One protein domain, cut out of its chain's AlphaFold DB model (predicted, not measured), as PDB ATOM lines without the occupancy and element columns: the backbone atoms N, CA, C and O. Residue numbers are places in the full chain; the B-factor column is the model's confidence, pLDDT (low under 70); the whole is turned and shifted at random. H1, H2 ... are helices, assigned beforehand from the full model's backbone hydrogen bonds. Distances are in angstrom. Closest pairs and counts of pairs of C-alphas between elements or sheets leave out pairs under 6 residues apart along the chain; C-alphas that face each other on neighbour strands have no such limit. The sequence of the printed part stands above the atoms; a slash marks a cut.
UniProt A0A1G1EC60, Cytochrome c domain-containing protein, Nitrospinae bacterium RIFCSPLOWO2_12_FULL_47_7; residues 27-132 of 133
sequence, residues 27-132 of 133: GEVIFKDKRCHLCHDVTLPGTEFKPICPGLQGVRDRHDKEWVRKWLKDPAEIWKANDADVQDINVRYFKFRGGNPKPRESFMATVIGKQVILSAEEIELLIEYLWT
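Overview. This is residues 27 to 132 of the 133 residues of the protein "Cytochrome c domain-containing protein" of Nitrospinae bacterium RIFCSPLOWO2_12_FULL_47_7 (UniProt A0A1G1EC60). Six short helices are joined by much loop: H1, H6 and H2 cluster at one end of the longest axis, H3 and H5 cross next to them, and H4 reaches to the other end. The long loop of residues 34 to 64 runs along one side, between H1 and H4. The 106 printed residues hold six named helices, H1 to H6 in chain order, and no named strand; the class is all helix, the helix packing mostly crossed. The whole is compact, with a radius of gyration of the C-alphas of 13.1 A and spans of 36 by 26 by 23 A.

Arrangement. H1, residues 27 to 33, touches H6, residues 120 to 130, about perpendicular at 74 degrees; their closest C-alphas, of Gly 27 and Leu 126, are 4.1 A apart. H2, residues 65 to 73, touches H6 at a steep tilt of 54 degrees, opposite ways, closest at C-alphas 69 and 123, 6.5 A. H3, residues 75 to 81, touches H5, residues 107 to 112, at a steep tilt of 47 degrees, opposite ways, closest at C-alphas 76 and 109, 5.5 A. H4, residues 84 to 97, touches no helix; it is close to H3 but not clearly touching, with C-alphas 79 and 86 closest at 6.0 A. In all six helices every O i to N i+4 pair is within hydrogen-bond range.

Along the chain. H1 begins at C-alpha 27 (-38.969, -1.881, 20.227). H2 is 12.2 A long, H4 20.0 A and H6 15.3 A, ending at C-alpha 130 (-34.058, 3.726, 22.578).

Size, cuts and confidence. The C-alphas farthest apart, of Gly 98 and Glu 121, are 37.8 A apart. The printed part has no cut, and the link from H1 to H2 is long, 31 residues. Residues 102 to 115 have pLDDT under 70.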
ATOM      1  N   GLY A  27     -40.031  -2.592  20.938       96.19
ATOM      2  CA  GLY A  27     -38.969  -1.881  20.227       96.19
ATOM      3  C   GLY A  27     -37.625  -2.617  20.179       96.19
ATOM      4  O   GLY A  27     -36.941  -2.544  19.163       96.19
ATOM      5  N   GLU A  28     -37.253  -3.374  21.214       97.06
ATOM      6  CA  GLU A  28     -36.038  -4.203  21.209       97.06
ATOM      7  C   GLU A  28     -36.150  -5.339  20.183       97.06
ATOM      8  O   GLU A  28     -35.192  -5.637  19.464       97.06
ATOM      9  N   VAL A  29     -37.333  -5.954  20.083       96.62
ATOM     10  CA  VAL A  29     -37.621  -6.986  19.077       96.62
ATOM     11  C   VAL A  29     -37.490  -6.391  17.676       96.62
ATOM     12  O   VAL A  29     -36.718  -6.899  16.865       96.62
ATOM     13  N   ILE A  30     -38.131  -5.244  17.424       96.38
ATOM     14  CA  ILE A  30     -38.032  -4.532  16.141       96.38
ATOM     15  C   ILE A  30     -36.574  -4.167  15.824       96.38
ATOM     16  O   ILE A  30     -36.123  -4.354  14.695       96.38
ATOM     17  N   PHE A  31     -35.803  -3.694  16.806       95.56
ATOM     18  CA  PHE A  31     -34.391  -3.345  16.630       95.56
ATOM     19  C   PHE A  31     -33.548  -4.541  16.151       95.56
ATOM     20  O   PHE A  31     -32.653  -4.400  15.305       95.56
ATOM     21  N   LYS A  32     -33.838  -5.740  16.669       94.88
ATOM     22  CA  LYS A  32     -33.185  -6.985  16.246       94.88
ATOM     23  C   LYS A  32     -33.666  -7.422  14.862       94.88
ATOM     24  O   LYS A  32     -32.824  -7.654  13.990       94.88
ATOM     25  N   ASP A  33     -34.975  -7.440  14.634       94.44
ATOM     26  CA  ASP A  33     -35.604  -7.919  13.396       94.44
ATOM     27  C   ASP A  33     -35.260  -7.050  12.183       94.44
ATOM     28  O   ASP A  33     -34.947  -7.556  11.104       94.44
ATOM     29  N   LYS A  34     -35.219  -5.727  12.372       92.25
ATOM     30  CA  LYS A  34     -34.786  -4.750  11.360       92.25
ATOM     31  C   LYS A  34     -33.261  -4.671  11.229       92.25
ATOM     32  O   LYS A  34     -32.749  -3.864  10.456       92.25
ATOM     33  N   ARG A  35     -32.532  -5.536  11.946       91.31
ATOM     34  CA  ARG A  35     -31.076  -5.730  11.863       91.31
ATOM     35  C   ARG A  35     -30.253  -4.490  12.232       91.31
ATOM     36  O   ARG A  35     -29.091  -4.393  11.841       91.31
ATOM     37  N   CYS A  36     -30.807  -3.578  13.034       91.81
ATOM     38  CA  CYS A  36     -30.116  -2.369  13.489       91.81
ATOM     39  C   CYS A  36     -28.823  -2.705  14.258       91.81
ATOM     40  O   CYS A  36     -27.802  -2.036  14.091       91.81
ATOM     41  N   HIS A  37     -28.844  -3.805  15.017       92.50
ATOM     42  CA  HIS A  37     -27.719  -4.326  15.803       92.50
ATOM     43  C   HIS A  37     -26.478  -4.728  14.986       92.50
ATOM     44  O   HIS A  37     -25.404  -4.905  15.551       92.50
ATOM     45  N   LEU A  38     -26.593  -4.898  13.662       89.81
ATOM     46  CA  LEU A  38     -25.429  -5.215  12.821       89.81
ATOM     47  C   LEU A  38     -24.512  -4.015  12.607       89.81
ATOM     48  O   LEU A  38     -23.331  -4.182  12.304       89.81
ATOM     49  N   CYS A  39     -25.071  -2.815  12.733       88.81
ATOM     50  CA  CYS A  39     -24.346  -1.568  12.550       88.81
ATOM     51  C   CYS A  39     -24.173  -0.814  13.868       88.81
ATOM     52  O   CYS A  39     -23.159  -0.142  14.036       88.81
ATOM     53  N   HIS A  40     -25.152  -0.912  14.769       92.75
ATOM     54  CA  HIS A  40     -25.193  -0.173  16.023       92.75
ATOM     55  C   HIS A  40     -24.993  -1.085  17.232       92.75
ATOM     56  O   HIS A  40     -25.737  -2.046  17.425       92.75
ATOM     57  N   ASP A  41     -24.048  -0.713  18.089       94.75
ATOM     58  CA  ASP A  41     -23.851  -1.327  19.398       94.75
ATOM     59  C   ASP A  41     -24.586  -0.505  20.468       94.75
ATOM     60  O   ASP A  41     -24.283   0.669  20.691       94.75
ATOM     61  N   VAL A  42     -25.583  -1.102  21.120       96.00
ATOM     62  CA  VAL A  42     -26.376  -0.428  22.164       96.00
ATOM     63  C   VAL A  42     -25.628  -0.300  23.491       96.00
ATOM     64  O   VAL A  42     -26.066   0.440  24.363       96.00
ATOM     65  N   THR A  43     -24.496  -0.991  23.643       95.50
ATOM     66  CA  THR A  43     -23.659  -0.942  24.851       95.50
ATOM     67  C   THR A  43     -22.566   0.120  24.776       95.50
ATOM     68  O   THR A  43     -21.910   0.388  25.778       95.50
ATOM     69  N   LEU A  44     -22.368   0.724  23.600       95.88
ATOM     70  CA  LEU A  44     -21.368   1.763  23.379       95.88
ATOM     71  C   LEU A  44     -22.021   3.148  23.297       95.88
ATOM     72  O   LEU A  44     -23.128   3.284  22.759       95.88
ATOM     73  N   PRO A  45     -21.332   4.203  23.764       94.75
ATOM     74  CA  PRO A  45     -21.810   5.568  23.614       94.75
ATOM     75  C   PRO A  45     -21.797   5.986  22.144       94.75
ATOM     76  O   PRO A  45     -21.002   5.500  21.339       94.75
ATOM     77  N   GLY A  46     -22.615   6.981  21.790       91.19
ATOM     78  CA  GLY A  46     -22.636   7.506  20.420       91.19
ATOM     79  C   GLY A  46     -21.308   8.084  19.945       91.19
ATOM     80  O   GLY A  46     -21.096   8.237  18.750       91.19
ATOM     81  N   THR A  47     -20.376   8.381  20.842       89.81
ATOM     82  CA  THR A  47     -19.023   8.827  20.493       89.81
ATOM     83  C   THR A  47     -18.122   7.715  19.954       89.81
ATOM     84  O   THR A  47     -17.083   8.023  19.374       89.81
ATOM     85  N   GLU A  48     -18.505   6.449  20.114       91.81
ATOM     86  CA  GLU A  48     -17.755   5.287  19.645       91.81
ATOM     87  C   GLU A  48     -18.438   4.651  18.435       91.81
ATOM     88  O   GLU A  48     -19.648   4.450  18.428       91.81
ATOM     89  N   PHE A  49     -17.664   4.338  17.395       88.56
ATOM     90  CA  PHE A  49     -18.172   3.768  16.148       88.56
ATOM     91  C   PHE A  49     -17.641   2.351  15.983       88.56
ATOM     92  O   PHE A  49     -16.426   2.135  15.964       88.56
ATOM     93  N   LYS A  50     -18.544   1.376  15.848       83.00
ATOM     94  CA  LYS A  50     -18.162  -0.030  15.693       83.00
ATOM     95  C   LYS A  50     -19.254  -0.830  14.962       83.00
ATOM     96  O   LYS A  50     -20.329  -0.996  15.518       83.00
ATOM     97  N   PRO A  51     -18.996  -1.377  13.757       71.25
ATOM     98  CA  PRO A  51     -17.845  -1.110  12.892       71.25
ATOM     99  C   PRO A  51     -17.972   0.194  12.079       71.25
ATOM    100  O   PRO A  51     -16.946   0.781  11.741       71.25
ATOM    101  N   ILE A  52     -19.190   0.647  11.737       79.19
ATOM    102  CA  ILE A  52     -19.401   1.777  10.803       79.19
ATOM    103  C   ILE A  52     -20.370   2.856  11.298       79.19
ATOM    104  O   ILE A  52     -20.275   3.993  10.834       79.19
ATOM    105  N   CYS A  53     -21.247   2.529  12.250       87.19
ATOM    106  CA  CYS A  53     -22.208   3.455  12.846       87.19
ATOM    107  C   CYS A  53     -21.877   3.709  14.329       87.19
ATOM    108  O   CYS A  53     -21.166   2.901  14.938       87.19
ATOM    109  N   PRO A  54     -22.349   4.831  14.906       91.69
ATOM    110  CA  PRO A  54     -22.118   5.141  16.311       91.69
ATOM    111  C   PRO A  54     -22.894   4.193  17.230       91.69
ATOM    112  O   PRO A  54     -23.951   3.682  16.854       91.69
ATOM    113  N   GLY A  55     -22.411   4.018  18.456       95.31
ATOM    114  CA  GLY A  55     -23.172   3.377  19.520       95.31
ATOM    115  C   GLY A  55     -24.467   4.127  19.854       95.31
ATOM    116  O   GLY A  55     -24.661   5.289  19.475       95.31
ATOM    117  N   LEU A  56     -25.392   3.457  20.538       96.56
ATOM    118  CA  LEU A  56     -26.711   4.024  20.858       96.56
ATOM    119  C   LEU A  56     -26.940   4.276  22.347       96.56
ATOM    120  O   LEU A  56     -27.960   4.870  22.692       96.56
ATOM    121  N   GLN A  57     -25.984   3.934  23.212       96.25
ATOM    122  CA  GLN A  57     -26.080   4.260  24.631       96.25
ATOM    123  C   GLN A  57     -26.202   5.782  24.823       96.25
ATOM    124  O   GLN A  57     -25.500   6.580  24.166       96.25
ATOM    125  N   GLY A  58     -27.133   6.191  25.691       95.12
ATOM    126  CA  GLY A  58     -27.413   7.602  25.974       95.12
ATOM    127  C   GLY A  58     -27.873   8.402  24.749       95.12
ATOM    128  O   GLY A  58     -27.549   9.580  24.616       95.12
ATOM    129  N   VAL A  59     -28.571   7.780  23.791       95.19
ATOM    130  CA  VAL A  59     -29.102   8.481  22.602       95.19
ATOM    131  C   VAL A  59     -30.007   9.659  22.975       95.19
ATOM    132  O   VAL A  59     -29.915  10.717  22.352       95.19
ATOM    133  N   ARG A  60     -30.792   9.511  24.049       95.06
ATOM    134  CA  ARG A  60     -31.680  10.552  24.589       95.06
ATOM    135  C   ARG A  60     -30.953  11.800  25.097       95.06
ATOM    136  O   ARG A  60     -31.577  12.844  25.232       95.06
ATOM    137  N   ASP A  61     -29.658  11.688  25.392       94.12
ATOM    138  CA  ASP A  61     -28.851  12.811  25.879       94.12
ATOM    139  C   ASP A  61     -28.336  13.681  24.719       94.12
ATOM    140  O   ASP A  61     -27.829  14.779  24.944       94.12
ATOM    141  N   ARG A  62     -28.435  13.184  23.476       91.00
ATOM    142  CA  ARG A  62     -27.940  13.853  22.261       91.00
ATOM    143  C   ARG A  62     -29.055  14.339  21.349       91.00
ATOM    144  O   ARG A  62     -28.885  15.366  20.711       91.00
ATOM    145  N   HIS A  63     -30.160  13.603  21.285       94.88
ATOM    146  CA  HIS A  63     -31.263  13.889  20.373       94.88
ATOM    147  C   HIS A  63     -32.593  13.832  21.117       94.88
ATOM    148  O   HIS A  63     -32.823  12.938  21.935       94.88
ATOM    149  N   ASP A  64     -33.501  14.747  20.790       96.50
ATOM    150  CA  ASP A  64     -34.880  14.656  21.257       96.50
ATOM    151  C   ASP A  64     -35.678  13.591  20.473       96.50
ATOM    152  O   ASP A  64     -35.284  13.128  19.395       96.50
ATOM    153  N   LYS A  65     -36.831  13.175  21.021       97.06
ATOM    154  CA  LYS A  65     -37.691  12.160  20.384       97.06
ATOM    155  C   LYS A  65     -38.190  12.601  19.005       97.06
ATOM    156  O   LYS A  65     -38.456  11.751  18.159       97.06
ATOM    157  N   GLU A  66     -38.387  13.898  18.773       97.50
ATOM    158  CA  GLU A  66     -38.888  14.412  17.496       97.50
ATOM    159  C   GLU A  66     -37.836  14.275  16.394       97.50
ATOM    160  O   GLU A  66     -38.153  13.800  15.299       97.50
ATOM    161  N   TRP A  67     -36.587  14.611  16.697       96.62
ATOM    162  CA  TRP A  67     -35.457  14.422  15.805       96.62
ATOM    163  C   TRP A  67     -35.255  12.939  15.482       96.62
ATOM    164  O   TRP A  67     -35.201  12.571  14.308       96.62
ATOM    165  N   VAL A  68     -35.261  12.060  16.495       96.25
ATOM    166  CA  VAL A  68     -35.110  10.607  16.287       96.25
ATOM    167  C   VAL A  68     -36.250  10.036  15.440       96.25
ATOM    168  O   VAL A  68     -36.006   9.217  14.558       96.25
ATOM    169  N   ARG A  69     -37.490  10.499  15.632       97.00
ATOM    170  CA  ARG A  69     -38.635  10.102  14.796       97.00
ATOM    171  C   ARG A  69     -38.442  10.482  13.333       97.00
ATOM    172  O   ARG A  69     -38.681   9.663  12.448       97.00
ATOM    173  N   LYS A  70     -38.013  11.720  13.075       94.69
ATOM    174  CA  LYS A  70     -37.716  12.209  11.724       94.69
ATOM    175  C   LYS A  70     -36.581  11.407  11.088       94.69
ATOM    176  O   LYS A  70     -36.710  10.980   9.944       94.69
ATOM    177  N   TRP A  71     -35.529  11.134  11.859       93.00
ATOM    178  CA  TRP A  71     -34.409  10.305  11.433       93.00
ATOM    179  C   TRP A  71     -34.857   8.885  11.078       93.00
ATOM    180  O   TRP A  71     -34.598   8.428   9.979       93.00
ATOM    181  N   LEU A  72     -35.589   8.185  11.945       93.31
ATOM    182  CA  LEU A  72     -36.056   6.822  11.656       93.31
ATOM    183  C   LEU A  72     -37.004   6.750  10.447       93.31
ATOM    184  O   LEU A  72     -37.077   5.708   9.798       93.31
ATOM    185  N   LYS A  73     -37.720   7.838  10.137       92.50
ATOM    186  CA  LYS A  73     -38.640   7.917   8.996       92.50
ATOM    187  C   LYS A  73     -37.919   8.084   7.657       92.50
ATOM    188  O   LYS A  73     -38.217   7.351   6.719       92.50
ATOM    189  N   ASP A  74     -37.032   9.069   7.555       89.19
ATOM    190  CA  ASP A  74     -36.241   9.321   6.349       89.19
ATOM    191  C   ASP A  74     -34.901   9.953   6.736       89.19
ATOM    192  O   ASP A  74     -34.730  11.177   6.738       89.19
ATOM    193  N   PRO A  75     -33.906   9.130   7.072       87.44
ATOM    194  CA  PRO A  75     -32.651   9.669   7.551       87.44
ATOM    195  C   PRO A  75     -31.812  10.267   6.408       87.44
ATOM    196  O   PRO A  75     -30.884  11.025   6.680       87.44
ATOM    197  N   ALA A  76     -32.137   9.999   5.134       84.31
ATOM    198  CA  ALA A  76     -31.505  10.670   3.999       84.31
ATOM    199  C   ALA A  76     -31.998  12.120   3.860       84.31
ATOM    200  O   ALA A  76     -31.193  13.018   3.593       84.31
ATOM    201  N   GLU A  77     -33.293  12.359   4.084       86.81
ATOM    202  CA  GLU A  77     -33.861  13.707   4.165       86.81
ATOM    203  C   GLU A  77     -33.230  14.497   5.318       86.81
ATOM    204  O   GLU A  77     -32.743  15.612   5.104       86.81
ATOM    205  N   ILE A  78     -33.141  13.898   6.513       88.94
ATOM    206  CA  ILE A  78     -32.531  14.561   7.676       88.94
ATOM    207  C   ILE A  78     -31.042  14.818   7.451       88.94
ATOM    208  O   ILE A  78     -30.579  15.938   7.660       88.94
ATOM    209  N   TRP A  79     -30.300  13.852   6.901       86.69
ATOM    210  CA  TRP A  79     -28.895  14.055   6.542       86.69
ATOM    211  C   TRP A  79     -28.700  15.233   5.577       86.69
ATOM    212  O   TRP A  79     -27.779  16.038   5.732       86.69
ATOM    213  N   LYS A  80     -29.578  15.366   4.577       85.44
ATOM    214  CA  LYS A  80     -29.528  16.465   3.605       85.44
ATOM    215  C   LYS A  80     -29.802  17.826   4.251       85.44
ATOM    216  O   LYS A  80     -29.207  18.815   3.814       85.44
ATOM    217  N   ALA A  81     -30.667  17.881   5.265       88.81
ATOM    218  CA  ALA A  81     -30.982  19.107   5.996       88.81
ATOM    219  C   ALA A  81     -29.760  19.685   6.736       88.81
ATOM    220  O   ALA A  81     -29.645  20.906   6.845       88.81
ATOM    221  N   ASN A  82     -28.811  18.830   7.148       86.88
ATOM    222  CA  ASN A  82     -27.516  19.228   7.716       86.88
ATOM    223  C   ASN A  82     -27.651  20.199   8.908       86.88
ATOM    224  O   ASN A  82     -26.963  21.224   8.977       86.88
ATOM    225  N   ASP A  83     -28.556  19.881   9.832       91.44
ATOM    226  CA  ASP A  83     -28.694  20.579  11.111       91.44
ATOM    227  C   ASP A  83     -27.481  20.334  12.036       91.44
ATOM    228  O   ASP A  83     -26.488  19.713  11.647       91.44
ATOM    229  N   ALA A  84     -27.531  20.870  13.257       92.56
ATOM    230  CA  ALA A  84     -26.442  20.732  14.222       92.56
ATOM    231  C   ALA A  84     -26.158  19.265  14.602       92.56
ATOM    232  O   ALA A  84     -24.992  18.890  14.727       92.56
ATOM    233  N   ASP A  85     -27.191  18.430  14.710       90.69
ATOM    234  CA  ASP A  85     -27.064  17.013  15.067       90.69
ATOM    235  C   ASP A  85     -26.403  16.210  13.945       90.69
ATOM    236  O   ASP A  85     -25.489  15.414  14.178       90.69
ATOM    237  N   VAL A  86     -26.798  16.464  12.697       89.44
ATOM    238  CA  VAL A  86     -26.150  15.879  11.517       89.44
ATOM    239  C   VAL A  86     -24.695  16.329  11.422       89.44
ATOM    240  O   VAL A  86     -23.817  15.513  11.132       89.44
ATOM    241  N   GLN A  87     -24.416  17.611  11.673       88.88
ATOM    242  CA  GLN A  87     -23.050  18.135  11.668       88.88
ATOM    243  C   GLN A  87     -22.185  17.454  12.735       88.88
ATOM    244  O   GLN A  87     -21.065  17.044  12.423       88.88
ATOM    245  N   ASP A  88     -22.707  17.266  13.949       90.50
ATOM    246  CA  ASP A  88     -22.031  16.527  15.019       90.50
ATOM    247  C   ASP A  88     -21.737  15.073  14.613       90.50
ATOM    248  O   ASP A  88     -20.583  14.631  14.675       90.50
ATOM    249  N   ILE A  89     -22.742  14.337  14.118       88.00
ATOM    250  CA  ILE A  89     -22.565  12.952  13.647       88.00
ATOM    251  C   ILE A  89     -21.478  12.888  12.568       88.00
ATOM    252  O   ILE A  89     -20.602  12.021  12.621       88.00
ATOM    253  N   ASN A  90     -21.507  13.812  11.606       85.88
ATOM    254  CA  ASN A  90     -20.542  13.873  10.515       85.88
ATOM    255  C   ASN A  90     -19.116  14.113  11.038       85.88
ATOM    256  O   ASN A  90     -18.189  13.382  10.687       85.88
ATOM    257  N   VAL A  91     -18.933  15.086  11.936       87.25
ATOM    258  CA  VAL A  91     -17.635  15.368  12.571       87.25
ATOM    259  C   VAL A  91     -17.107  14.136  13.306       87.25
ATOM    260  O   VAL A  91     -15.952  13.749  13.107       87.25
ATOM    261  N   ARG A  92     -17.945  13.475  14.114       87.88
ATOM    262  CA  ARG A  92     -17.542  12.284  14.874       87.88
ATOM    263  C   ARG A  92     -17.188  11.103  13.973       87.88
ATOM    264  O   ARG A  92     -16.166  10.458  14.201       87.88
ATOM    265  N   TYR A  93     -17.973  10.860  12.925       86.00
ATOM    266  CA  TYR A  93     -17.700   9.802  11.954       86.00
ATOM    267  C   TYR A  93     -16.335   9.988  11.280       86.00
ATOM    268  O   TYR A  93     -15.537   9.053  11.189       86.00
ATOM    269  N   PHE A  94     -16.031  11.204  10.829       84.25
ATOM    270  CA  PHE A  94     -14.771  11.486  10.144       84.25
ATOM    271  C   PHE A  94     -13.565  11.483  11.088       84.25
ATOM    272  O   PHE A  94     -12.508  10.968  10.711       84.25
ATOM    273  N   LYS A  95     -13.745  11.921  12.343       86.94
ATOM    274  CA  LYS A  95     -12.754  11.729  13.411       86.94
ATOM    275  C   LYS A  95     -12.434  10.245  13.614       86.94
ATOM    276  O   LYS A  95     -11.262   9.887  13.664       86.94
ATOM    277  N   PHE A  96     -13.451   9.383  13.675       84.69
ATOM    278  CA  PHE A  96     -13.271   7.930  13.777       84.69
ATOM    279  C   PHE A  96     -12.548   7.337  12.557       84.69
ATOM    280  O   PHE A  96     -11.644   6.519  12.705       84.69
ATOM    281  N   ARG A  97     -12.907   7.764  11.341       83.31
ATOM    282  CA  ARG A  97     -12.308   7.263  10.090       83.31
ATOM    283  C   ARG A  97     -10.901   7.801   9.804       83.31
ATOM    284  O   ARG A  97     -10.299   7.352   8.831       83.31
ATOM    285  N   GLY A  98     -10.397   8.752  10.592       82.75
ATOM    286  CA  GLY A  98      -9.108   9.406  10.347       82.75
ATOM    287  C   GLY A  98      -9.089  10.241   9.061       82.75
ATOM    288  O   GLY A  98      -8.059  10.321   8.396       82.75
ATOM    289  N   GLY A  99     -10.233  10.815   8.672       78.81
ATOM    290  CA  GLY A  99     -10.383  11.601   7.446       78.81
ATOM    291  C   GLY A  99     -11.042  12.956   7.692       78.81
ATOM    292  O   GLY A  99     -11.563  13.221   8.768       78.81
ATOM    293  N   ASN A 100     -11.052  13.810   6.670       74.88
ATOM    294  CA  ASN A 100     -11.749  15.096   6.725       74.88
ATOM    295  C   ASN A 100     -13.211  14.947   6.281       74.88
ATOM    296  O   ASN A 100     -13.457  14.215   5.313       74.88
ATOM    297  N   PRO A 101     -14.163  15.665   6.914       71.06
ATOM    298  CA  PRO A 101     -15.549  15.701   6.474       71.06
ATOM    299  C   PRO A 101     -15.680  16.015   4.987       71.06
ATOM    300  O   PRO A 101     -15.156  17.017   4.499       71.06
ATOM    301  N   LYS A 102     -16.374  15.141   4.253       66.62
ATOM    302  CA  LYS A 102     -16.717  15.386   2.848       66.62
ATOM    303  C   LYS A 102     -18.001  16.221   2.746       66.62
ATOM    304  O   LYS A 102     -18.806  16.199   3.682       66.62
ATOM    305  N   PRO A 103     -18.220  16.933   1.622       63.75
ATOM    306  CA  PRO A 103     -19.491  17.590   1.333       63.75
ATOM    307  C   PRO A 103     -20.684  16.637   1.492       63.75
ATOM    308  O   PRO A 103     -20.533  15.420   1.424       63.75
ATOM    309  N   ARG A 104     -21.868  17.223   1.695       59.00
ATOM    310  CA  ARG A 104     -23.110  16.607   2.212       59.00
ATOM    311  C   ARG A 104     -23.599  15.353   1.468       59.00
ATOM    312  O   ARG A 104     -24.375  14.590   2.028       59.00
ATOM    313  N   GLU A 105     -23.081  15.083   0.273       55.91
ATOM    314  CA  GLU A 105     -23.173  13.803  -0.453       55.91
ATOM    315  C   GLU A 105     -22.255  12.722   0.154       55.91
ATOM    316  O   GLU A 105     -21.625  11.926  -0.544       55.91
ATOM    317  N   SER A 106     -22.100  12.725   1.479       53.91
ATOM    318  CA  SER A 106     -21.187  11.809   2.145       53.91
ATOM    319  C   SER A 106     -21.684  10.368   1.999       53.91
ATOM    320  O   SER A 106     -22.880  10.108   1.894       53.91
ATOM    321  N   PHE A 107     -20.750   9.420   2.065       57.84
ATOM    322  CA  PHE A 107     -20.999   7.977   2.113       57.84
ATOM    323  C   PHE A 107     -22.125   7.572   3.088       57.84
ATOM    324  O   PHE A 107     -22.831   6.599   2.830       57.84
ATOM    325  N   MET A 108     -22.345   8.345   4.159       58.78
ATOM    326  CA  MET A 108     -23.454   8.131   5.083       58.78
ATOM    327  C   MET A 108     -24.827   8.302   4.436       58.78
ATOM    328  O   MET A 108     -25.662   7.446   4.672       58.78
ATOM    329  N   ALA A 109     -25.052   9.242   3.515       57.34
ATOM    330  CA  ALA A 109     -26.323   9.329   2.781       57.34
ATOM    331  C   ALA A 109     -26.637   8.045   1.974       57.34
ATOM    332  O   ALA A 109     -27.799   7.684   1.792       57.34
ATOM    333  N   THR A 110     -25.604   7.312   1.541       55.91
ATOM    334  CA  THR A 110     -25.737   6.036   0.820       55.91
ATOM    335  C   THR A 110     -25.975   4.843   1.754       55.91
ATOM    336  O   THR A 110     -26.670   3.904   1.371       55.91
ATOM    337  N   VAL A 111     -25.419   4.865   2.972       62.50
ATOM    338  CA  VAL A 111     -25.581   3.799   3.986       62.50
ATOM    339  C   VAL A 111     -26.888   3.948   4.766       62.50
ATOM    340  O   VAL A 111     -27.548   2.962   5.075       62.50
ATOM    341  N   ILE A 112     -27.268   5.186   5.059       62.06
ATOM    342  CA  ILE A 112     -28.340   5.540   5.983       62.06
ATOM    343  C   ILE A 112     -29.734   5.392   5.340       62.06
ATOM    344  O   ILE A 112     -30.696   5.085   6.034       62.06
ATOM    345  N   GLY A 113     -29.864   5.537   4.018       55.75
ATOM    346  CA  GLY A 113     -31.165   5.811   3.391       55.75
ATOM    347  C   GLY A 113     -31.925   4.672   2.700       55.75
ATOM    348  O   GLY A 113     -32.954   4.961   2.099       55.75
ATOM    349  N   LYS A 114     -31.456   3.412   2.669       55.25
ATOM    350  CA  LYS A 114     -32.091   2.406   1.774       55.25
ATOM    351  C   LYS A 114     -32.441   1.037   2.347       55.25
ATOM    352  O   LYS A 114     -33.082   0.270   1.635       55.25
ATOM    353  N   GLN A 115     -32.039   0.690   3.567       60.78
ATOM    354  CA  GLN A 115     -32.131  -0.713   3.999       60.78
ATOM    355  C   GLN A 115     -33.316  -1.052   4.905       60.78
ATOM    356  O   GLN A 115     -33.671  -2.226   4.976       60.78
ATOM    357  N   VAL A 116     -33.954  -0.078   5.562       78.94
ATOM    358  CA  VAL A 116     -34.997  -0.361   6.560       78.94
ATOM    359  C   VAL A 116     -36.230   0.505   6.316       78.94
ATOM    360  O   VAL A 116     -36.143   1.726   6.340       78.94
ATOM    361  N   ILE A 117     -37.379  -0.138   6.090       87.94
ATOM    362  CA  ILE A 117     -38.696   0.510   6.035       87.94
ATOM    363  C   ILE A 117     -39.392   0.252   7.377       87.94
ATOM    364  O   ILE A 117     -39.528  -0.909   7.791       87.94
ATOM    365  N   LEU A 118     -39.806   1.329   8.045       92.06
ATOM    366  CA  LEU A 118     -40.498   1.302   9.332       92.06
ATOM    367  C   LEU A 118     -41.906   1.891   9.199       92.06
ATOM    368  O   LEU A 118     -42.096   2.922   8.550       92.06
ATOM    369  N   SER A 119     -42.893   1.252   9.820       96.19
ATOM    370  CA  SER A 119     -44.218   1.840  10.019       96.19
ATOM    371  C   SER A 119     -44.167   2.941  11.088       96.19
ATOM    372  O   SER A 119     -43.233   3.006  11.887       96.19
ATOM    373  N   ALA A 120     -45.188   3.801  11.139       96.06
ATOM    374  CA  ALA A 120     -45.282   4.820  12.186       96.06
ATOM    375  C   ALA A 120     -45.272   4.199  13.595       96.06
ATOM    376  O   ALA A 120     -44.620   4.721  14.489       96.06
ATOM    377  N   GLU A 121     -45.935   3.056  13.769       96.69
ATOM    378  CA  GLU A 121     -45.965   2.345  15.048       96.69
ATOM    379  C   GLU A 121     -44.612   1.719  15.395       96.69
ATOM    380  O   GLU A 121     -44.147   1.853  16.525       96.69
ATOM    381  N   GLU A 122     -43.920   1.120  14.419       96.94
ATOM    382  CA  GLU A 122     -42.566   0.594  14.630       96.94
ATOM    383  C   GLU A 122     -41.593   1.700  15.062       96.94
ATOM    384  O   GLU A 122     -40.734   1.460  15.911       96.94
ATOM    385  N   ILE A 123     -41.740   2.913  14.514       97.12
ATOM    386  CA  ILE A 123     -40.934   4.076  14.905       97.12
ATOM    387  C   ILE A 123     -41.179   4.447  16.372       97.12
ATOM    388  O   ILE A 123     -40.210   4.634  17.106       97.12
ATOM    389  N   GLU A 124     -42.433   4.528  16.821       97.62
ATOM    390  CA  GLU A 124     -42.735   4.857  18.222       97.62
ATOM    391  C   GLU A 124     -42.197   3.795  19.184       97.62
ATOM    392  O   GLU A 124     -41.541   4.125  20.174       97.62
ATOM    393  N   LEU A 125     -42.401   2.515  18.867       97.62
ATOM    394  CA  LEU A 125     -41.909   1.410  19.690       97.62
ATOM    395  C   LEU A 125     -40.379   1.413  19.783       97.62
ATOM    396  O   LEU A 125     -39.826   1.210  20.866       97.62
ATOM    397  N   LEU A 126     -39.688   1.682  18.670       97.38
ATOM    398  CA  LEU A 126     -38.237   1.851  18.661       97.38
ATOM    399  C   LEU A 126     -37.800   3.031  19.526       97.38
ATOM    400  O   LEU A 126     -36.854   2.880  20.288       97.38
ATOM    401  N   ILE A 127     -38.474   4.180  19.449       97.31
ATOM    402  CA  ILE A 127     -38.150   5.346  20.282       97.31
ATOM    403  C   ILE A 127     -38.286   5.009  21.768       97.31
ATOM    404  O   ILE A 127     -37.392   5.350  22.540       97.31
ATOM    405  N   GLU A 128     -39.346   4.314  22.180       96.81
ATOM    406  CA  GLU A 128     -39.487   3.909  23.582       96.81
ATOM    407  C   GLU A 128     -38.358   2.973  24.022       96.81
ATOM    408  O   GLU A 128     -37.774   3.184  25.083       96.81
ATOM    409  N   TYR A 129     -37.967   2.007  23.184       97.25
ATOM    410  CA  TYR A 129     -36.803   1.165  23.462       97.25
ATOM    411  C   TYR A 129     -35.503   1.977  23.556       97.25
ATOM    412  O   TYR A 129     -34.768   1.851  24.534       97.25
ATOM    413  N   LEU A 130     -35.241   2.863  22.595       96.56
ATOM    414  CA  LEU A 130     -34.058   3.726  22.578       96.56
ATOM    415  C   LEU A 130     -33.967   4.625  23.820       96.56
ATOM    416  O   LEU A 130     -32.870   4.943  24.266       96.56
ATOM    417  N   TRP A 131     -35.102   5.010  24.410       96.12
ATOM    418  CA  TRP A 131     -35.138   5.817  25.635       96.12
ATOM    419  C   TRP A 131     -34.797   5.042  26.913       96.12
ATOM    420  O   TRP A 131     -34.608   5.661  27.969       96.12
ATOM    421  N   THR A 132     -34.690   3.716  26.816       94.75
ATOM    422  CA  THR A 132     -34.203   2.847  27.896       94.75
ATOM    423  C   THR A 132     -32.699   2.576  27.850       94.75
ATOM    424  O   THR A 132     -32.175   2.009  28.809       94.75
TER     425      THR A 132